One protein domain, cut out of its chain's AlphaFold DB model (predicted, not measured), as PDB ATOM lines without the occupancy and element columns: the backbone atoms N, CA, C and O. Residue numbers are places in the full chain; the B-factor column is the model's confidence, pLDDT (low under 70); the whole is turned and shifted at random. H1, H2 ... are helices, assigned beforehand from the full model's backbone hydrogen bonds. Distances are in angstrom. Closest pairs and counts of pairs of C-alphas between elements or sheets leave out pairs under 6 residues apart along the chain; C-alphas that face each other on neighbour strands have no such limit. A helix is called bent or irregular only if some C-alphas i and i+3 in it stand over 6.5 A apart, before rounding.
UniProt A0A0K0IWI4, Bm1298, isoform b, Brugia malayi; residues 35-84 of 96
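AT A GLANCE: This is residues 35 to 84 of the 96 residues of the protein "Bm1298, isoform b" of Brugia malayi (UniProt A0A0K0IWI4). One long helix, H2, makes the length of this model, and the short, irregular helix H1 packs crosswise on its first part. A long loop, residues 41 to 53, swings out from H1 and folds back to the beginning of H2, while at the other end residues 69 to 84 of H2 stick out as a bare arm. The printed part has 50 residues with two named helices, H1 then H2 along the chain, and no named strand; the class is all helix. The whole is extended, with a radius of gyration of the C-alphas of 15.7 A, and its C-alphas span 52 by 19 by 12 A.

HOW THE PARTS SIT: Look first at H2, residues 54 to 84, which is not bent. H1, residues 35 to 40, touches H2, and H2 touches H1 with residues 57 to 65 alone. Go to Tyr 37 and Ala 61 for the closest C-alphas of the two helices, 5.0 A apart. Their lines are about perpendicular, at 79 degrees. In H2 every O i to N i+4 pair is within hydrogen-bond range; in H1 0 of 2 such pairs are, beside 2 of 3 O i to N i+3 pairs.

IN THESE COORDINATES: Find C-alpha 54 at (-31.530, 5.033, -63.014); from there H2 runs 44.7 A to C-alpha 84 at (-33.908, 26.811, -24.038). H1 begins at C-alpha 35, at (-30.653, 15.484, -57.338), and measures 9.9 A to C-alpha 40. It is irregular: C-alphas 36 and 39 are 7.2 A apart.

THE WHOLE: The two C-alphas farthest apart are those of Thr 49, in the long link from H1 to H2, and Lys 84, at 52.3 A. Without residues 69 to 84, which stand free, the body spans 28 by 16 by 12 A. The printed part has no cut. Its mean pLDDT is 90.4, and no printed residue is under 70.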
ATOM      1  N   ASP A  35     -31.670  15.363 -56.291       83.12
ATOM      2  CA  ASP A  35     -30.653  15.484 -57.338       83.12
ATOM      3  C   ASP A  35     -29.283  15.903 -56.788       83.12
ATOM      4  O   ASP A  35     -28.254  15.448 -57.284       83.12
ATOM      5  N   LYS A  36     -29.254  16.668 -55.683       86.00
ATOM      6  CA  LYS A  36     -28.012  17.027 -54.974       86.00
ATOM      7  C   LYS A  36     -27.263  15.803 -54.428       86.00
ATOM      8  O   LYS A  36     -26.064  15.883 -54.173       86.00
ATOM      9  N   TYR A  37     -27.950  14.671 -54.270       86.75
ATOM     10  CA  TYR A  37     -27.413  13.448 -53.674       86.75
ATOM     11  C   TYR A  37     -27.120  12.353 -54.702       86.75
ATOM     12  O   TYR A  37     -26.579  11.315 -54.332       86.75
ATOM     13  N   ILE A  38     -27.411  12.569 -55.993       86.00
ATOM     14  CA  ILE A  38     -27.154  11.571 -57.048       86.00
ATOM     15  C   ILE A  38     -25.669  11.186 -57.111       86.00
ATOM     16  O   ILE A  38     -25.355  10.009 -57.283       86.00
ATOM     17  N   ASN A  39     -24.766  12.143 -56.887       86.25
ATOM     18  CA  ASN A  39     -23.318  11.910 -56.885       86.25
ATOM     19  C   ASN A  39     -22.834  11.063 -55.696       86.25
ATOM     20  O   ASN A  39     -21.744  10.505 -55.746       86.25
ATOM     21  N   GLN A  40     -23.633  10.953 -54.628       86.88
ATOM     22  CA  GLN A  40     -23.335  10.086 -53.481       86.88
ATOM     23  C   GLN A  40     -23.799   8.643 -53.719       86.88
ATOM     24  O   GLN A  40     -23.480   7.746 -52.939       86.88
ATOM     25  N   VAL A  41     -24.559   8.403 -54.790       89.50
ATOM     26  CA  VAL A  41     -25.049   7.077 -55.144       89.50
ATOM     27  C   VAL A  41     -24.084   6.408 -56.121       89.50
ATOM     28  O   VAL A  41     -23.801   6.984 -57.175       89.50
ATOM     29  N   PRO A  42     -23.642   5.166 -55.841       88.00
ATOM     30  CA  PRO A  42     -22.798   4.415 -56.757       88.00
ATOM     31  C   PRO A  42     -23.419   4.295 -58.149       88.00
ATOM     32  O   PRO A  42     -24.631   4.126 -58.305       88.00
ATOM     33  N   GLU A  43     -22.573   4.338 -59.173       87.06
ATOM     34  CA  GLU A  43     -23.014   4.159 -60.558       87.06
ATOM     35  C   GLU A  43     -23.161   2.684 -60.932       87.06
ATOM     36  O   GLU A  43     -23.962   2.344 -61.800       87.06
ATOM     37  N   PHE A  44     -22.425   1.808 -60.245       88.62
ATOM     38  CA  PHE A  44     -22.312   0.385 -60.544       88.62
ATOM     39  C   PHE A  44     -22.696  -0.471 -59.340       88.62
ATOM     40  O   PHE A  44     -22.607  -0.049 -58.184       88.62
ATOM     41  N   ILE A  45     -23.127  -1.699 -59.613       84.50
ATOM     42  CA  ILE A  45     -23.360  -2.699 -58.571       84.50
ATOM     43  C   ILE A  45     -22.000  -3.134 -58.014       84.50
ATOM     44  O   ILE A  45     -21.098  -3.464 -58.782       84.50
ATOM     45  N   ASN A  46     -21.872  -3.156 -56.685       82.38
ATOM     46  CA  ASN A  46     -20.619  -3.467 -56.001       82.38
ATOM     47  C   ASN A  46     -20.002  -4.786 -56.504       82.38
ATOM     48  O   ASN A  46     -20.696  -5.799 -56.598       82.38
ATOM     49  N   GLY A  47     -18.709  -4.760 -56.837       82.81
ATOM     50  CA  GLY A  47     -17.985  -5.914 -57.379       82.81
ATOM     51  C   GLY A  47     -18.312  -6.264 -58.835       82.81
ATOM     52  O   GLY A  47     -17.899  -7.318 -59.310       82.81
ATOM     53  N   THR A  48     -19.046  -5.415 -59.562       87.38
ATOM     54  CA  THR A  48     -19.374  -5.643 -60.976       87.38
ATOM     55  C   THR A  48     -19.223  -4.371 -61.808       87.38
ATOM     56  O   THR A  48     -19.293  -3.260 -61.293       87.38
ATOM     57  N   THR A  49     -19.105  -4.533 -63.126       85.69
ATOM     58  CA  THR A  49     -19.153  -3.434 -64.106       85.69
ATOM     59  C   THR A  49     -20.576  -3.117 -64.579       85.69
ATOM     60  O   THR A  49     -20.770  -2.307 -65.483       85.69
ATOM     61  N   LYS A  50     -21.601  -3.756 -63.995       90.12
ATOM     62  CA  LYS A  50     -22.998  -3.549 -64.391       90.12
ATOM     63  C   LYS A  50     -23.524  -2.243 -63.783       90.12
ATOM     64  O   LYS A  50     -23.469  -2.100 -62.555       90.12
ATOM     65  N   PRO A  51     -24.055  -1.309 -64.594       89.75
ATOM     66  CA  PRO A  51     -24.583  -0.055 -64.080       89.75
ATOM     67  C   PRO A  51     -25.846  -0.295 -63.252       89.75
ATOM     68  O   PRO A  51     -26.668  -1.168 -63.552       89.75
ATOM     69  N   LEU A  52     -26.019   0.504 -62.205       89.88
ATOM     70  CA  LEU A  52     -27.257   0.562 -61.449       89.88
ATOM     71  C   LEU A  52     -28.340   1.232 -62.305       89.88
ATOM     72  O   LEU A  52     -28.109   2.316 -62.845       89.88
ATOM     73  N   PRO A  53     -29.546   0.642 -62.393       91.00
ATOM     74  CA  PRO A  53     -30.662   1.283 -63.070       91.00
ATOM     75  C   PRO A  53     -30.944   2.678 -62.501       91.00
ATOM     76  O   PRO A  53     -30.909   2.875 -61.283       91.00
ATOM     77  N   ILE A  54     -31.294   3.624 -63.376       89.50
ATOM     78  CA  ILE A  54     -31.530   5.033 -63.014       89.50
ATOM     79  C   ILE A  54     -32.561   5.156 -61.884       89.50
ATOM     80  O   ILE A  54     -32.317   5.861 -60.908       89.50
ATOM     81  N   TRP A  55     -33.666   4.408 -61.952       89.25
ATOM     82  CA  TRP A  55     -34.705   4.426 -60.915       89.25
ATOM     83  C   TRP A  55     -34.171   4.002 -59.537       89.25
ATOM     84  O   TRP A  55     -34.552   4.566 -58.510       89.25
ATOM     85  N   LYS A  56     -33.246   3.035 -59.502       91.12
ATOM     86  CA  LYS A  56     -32.618   2.564 -58.264       91.12
ATOM     87  C   LYS A  56     -31.646   3.613 -57.735       91.12
ATOM     88  O   LYS A  56     -31.613   3.841 -56.528       91.12
ATOM     89  N   ARG A  57     -30.920   4.303 -58.623       91.31
ATOM     90  CA  ARG A  57     -30.059   5.429 -58.233       91.31
ATOM     91  C   ARG A  57     -30.869   6.583 -57.640       91.31
ATOM     92  O   ARG A  57     -30.535   7.070 -56.567       91.31
ATOM     93  N   GLN A  58     -31.982   6.950 -58.271       90.25
ATOM     94  CA  GLN A  58     -32.900   7.978 -57.770       90.25
ATOM     95  C   GLN A  58     -33.506   7.608 -56.411       90.25
ATOM     96  O   GLN A  58     -33.605   8.459 -55.528       90.25
ATOM     97  N   MET A  59     -33.885   6.341 -56.208       92.50
ATOM     98  CA  MET A  59     -34.393   5.871 -54.916       92.50
ATOM     99  C   MET A  59     -33.337   6.001 -53.808       92.50
ATOM    100  O   MET A  59     -33.643   6.493 -52.724       92.50
ATOM    101  N   LEU A  60     -32.092   5.599 -54.081       92.38
ATOM    102  CA  LEU A  60     -30.996   5.727 -53.120       92.38
ATOM    103  C   LEU A  60     -30.676   7.196 -52.820       92.38
ATOM    104  O   LEU A  60     -30.530   7.548 -51.654       92.38
ATOM    105  N   ALA A  61     -30.662   8.065 -53.833       92.25
ATOM    106  CA  ALA A  61     -30.437   9.498 -53.649       92.25
ATOM    107  C   ALA A  61     -31.517  10.123 -52.750       92.25
ATOM    108  O   ALA A  61     -31.201  10.876 -51.834       92.25
ATOM    109  N   ARG A  62     -32.791   9.742 -52.942       91.06
ATOM    110  CA  ARG A  62     -33.899  10.140 -52.054       91.06
ATOM    111  C   ARG A  62     -33.699   9.655 -50.621       91.06
ATOM    112  O   ARG A  62     -33.989  10.396 -49.690       91.06
ATOM    113  N   LYS A  63     -33.211   8.426 -50.433       92.44
ATOM    114  CA  LYS A  63     -32.941   7.886 -49.096       92.44
ATOM    115  C   LYS A  63     -31.854   8.693 -48.382       92.44
ATOM    116  O   LYS A  63     -32.065   9.098 -47.246       92.44
ATOM    117  N   ILE A  64     -30.752   8.983 -49.073       92.62
ATOM    118  CA  ILE A  64     -29.654   9.801 -48.539       92.62
ATOM    119  C   ILE A  64     -30.154  11.213 -48.205       92.62
ATOM    120  O   ILE A  64     -29.894  11.708 -47.114       92.62
ATOM    121  N   ALA A  65     -30.934  11.828 -49.100       91.31
ATOM    122  CA  ALA A  65     -31.539  13.136 -48.867       91.31
ATOM    123  C   ALA A  65     -32.419  13.148 -47.605       91.31
ATOM    124  O   ALA A  65     -32.321  14.057 -46.786       91.31
ATOM    125  N   ASN A  66     -33.250  12.119 -47.417       91.69
ATOM    126  CA  ASN A  66     -34.108  11.997 -46.240       91.69
ATOM    127  C   ASN A  66     -33.309  11.826 -44.943       91.69
ATOM    128  O   ASN A  66     -33.642  12.457 -43.943       91.69
ATOM    129  N   GLU A  67     -32.264  10.998 -44.955       92.62
ATOM    130  CA  GLU A  67     -31.393  10.808 -43.790       92.62
ATOM    131  C   GLU A  67     -30.641  12.099 -43.430       92.62
ATOM    132  O   GLU A  67     -30.551  12.448 -42.253       92.62
ATOM    133  N   ASP A  68     -30.143  12.839 -44.425       91.75
ATOM    134  CA  ASP A  68     -29.474  14.126 -44.205       91.75
ATOM    135  C   ASP A  68     -30.439  15.186 -43.647       91.75
ATOM    136  O   ASP A  68     -30.113  15.869 -42.675       91.75
ATOM    137  N   MET A  69     -31.664  15.267 -44.185       91.88
ATOM    138  CA  MET A  69     -32.712  16.144 -43.645       91.88
ATOM    139  C   MET A  69     -33.047  15.812 -42.195       91.88
ATOM    140  O   MET A  69     -33.158  16.723 -41.376       91.88
ATOM    141  N   GLN A  70     -33.204  14.527 -41.868       93.31
ATOM    142  CA  GLN A  70     -33.503  14.105 -40.502       93.31
ATOM    143  C   GLN A  70     -32.386  14.503 -39.539       93.31
ATOM    144  O   GLN A  70     -32.674  15.077 -38.491       93.31
ATOM    145  N   LYS A  71     -31.119  14.283 -39.913       93.81
ATOM    146  CA  LYS A  71     -29.968  14.682 -39.086       93.81
ATOM    147  C   LYS A  71     -29.902  16.194 -38.878       93.81
ATOM    148  O   LYS A  71     -29.680  16.644 -37.756       93.81
ATOM    149  N   LYS A  72     -30.120  16.983 -39.934       92.81
ATOM    150  CA  LYS A  72     -30.139  18.452 -39.843       92.81
ATOM    151  C   LYS A  72     -31.286  18.952 -38.973       92.81
ATOM    152  O   LYS A  72     -31.071  19.810 -38.122       92.81
ATOM    153  N   GLU A  73     -32.490  18.411 -39.153       94.50
ATOM    154  CA  GLU A  73     -33.644  18.755 -38.320       94.50
ATOM    155  C   GLU A  73     -33.391  18.416 -36.844       94.50
ATOM    156  O   GLU A  73     -33.660  19.238 -35.967       94.50
ATOM    157  N   GLU A  74     -32.828  17.241 -36.560       95.56
ATOM    158  CA  GLU A  74     -32.453  16.841 -35.204       95.56
ATOM    159  C   GLU A  74     -31.412  17.792 -34.601       95.56
ATOM    160  O   GLU A  74     -31.553  18.210 -33.451       95.56
ATOM    161  N   GLU A  75     -30.408  18.211 -35.375       95.38
ATOM    162  CA  GLU A  75     -29.396  19.166 -34.923       95.38
ATOM    163  C   GLU A  75     -29.998  20.541 -34.590       95.38
ATOM    164  O   GLU A  75     -29.676  21.122 -33.548       95.38
ATOM    165  N   PHE A  76     -30.902  21.048 -35.433       93.44
ATOM    166  CA  PHE A  76     -31.641  22.288 -35.180       93.44
ATOM    167  C   PHE A  76     -32.456  22.200 -33.886       93.44
ATOM    168  O   PHE A  76     -32.359  23.076 -33.021       93.44
ATOM    169  N   ARG A  77     -33.219  21.113 -33.715       94.62
ATOM    170  CA  ARG A  77     -34.020  20.885 -32.505       94.62
ATOM    171  C   ARG A  77     -33.134  20.742 -31.268       94.62
ATOM    172  O   ARG A  77     -33.435  21.349 -30.241       94.62
ATOM    173  N   ARG A  78     -32.012  20.021 -31.358       95.19
ATOM    174  CA  ARG A  78     -31.042  19.866 -30.262       95.19
ATOM    175  C   ARG A  78     -30.477  21.215 -29.816       95.19
ATOM    176  O   ARG A  78     -30.563  21.533 -28.633       95.19
ATOM    177  N   LYS A  79     -29.985  22.037 -30.751       93.81
ATOM    178  CA  LYS A  79     -29.464  23.388 -30.459       93.81
ATOM    179  C   LYS A  79     -30.516  24.272 -29.789       93.81
ATOM    180  O   LYS A  79     -30.215  24.973 -28.824       93.81
ATOM    181  N   PHE A  80     -31.764  24.212 -30.256       94.19
ATOM    182  CA  PHE A  80     -32.863  24.940 -29.627       94.19
ATOM    183  C   PHE A  80     -33.136  24.460 -28.195       94.19
ATOM    184  O   PHE A  80     -33.340  25.282 -27.302       94.19
ATOM    185  N   HIS A  81     -33.117  23.148 -27.946       91.50
ATOM    186  CA  HIS A  81     -33.290  22.592 -26.603       91.50
ATOM    187  C   HIS A  81     -32.163  23.001 -25.647       91.50
ATOM    188  O   HIS A  81     -32.453  23.425 -24.527       91.50
ATOM    189  N   GLU A  82     -30.906  22.931 -26.090       92.25
ATOM    190  CA  GLU A  82     -29.732  23.375 -25.327       92.25
ATOM    191  C   GLU A  82     -29.820  24.866 -24.978       92.25
ATOM    192  O   GLU A  82     -29.614  25.260 -23.829       92.25
ATOM    193  N   TRP A  83     -30.206  25.700 -25.944       92.06
ATOM    194  CA  TRP A  83     -30.446  27.123 -25.721       92.06
ATOM    195  C   TRP A  83     -31.596  27.367 -24.734       92.06
ATOM    196  O   TRP A  83     -31.453  28.128 -23.778       92.06
ATOM    197  N   LYS A  84     -32.729  26.675 -24.905       90.56
ATOM    198  CA  LYS A  84     -33.908  26.811 -24.038       90.56
ATOM    199  C   LYS A  84     -33.612  26.414 -22.587       90.56
ATOM    200  O   LYS A  84     -34.188  27.001 -21.669       90.56
TER     201      LYS A  84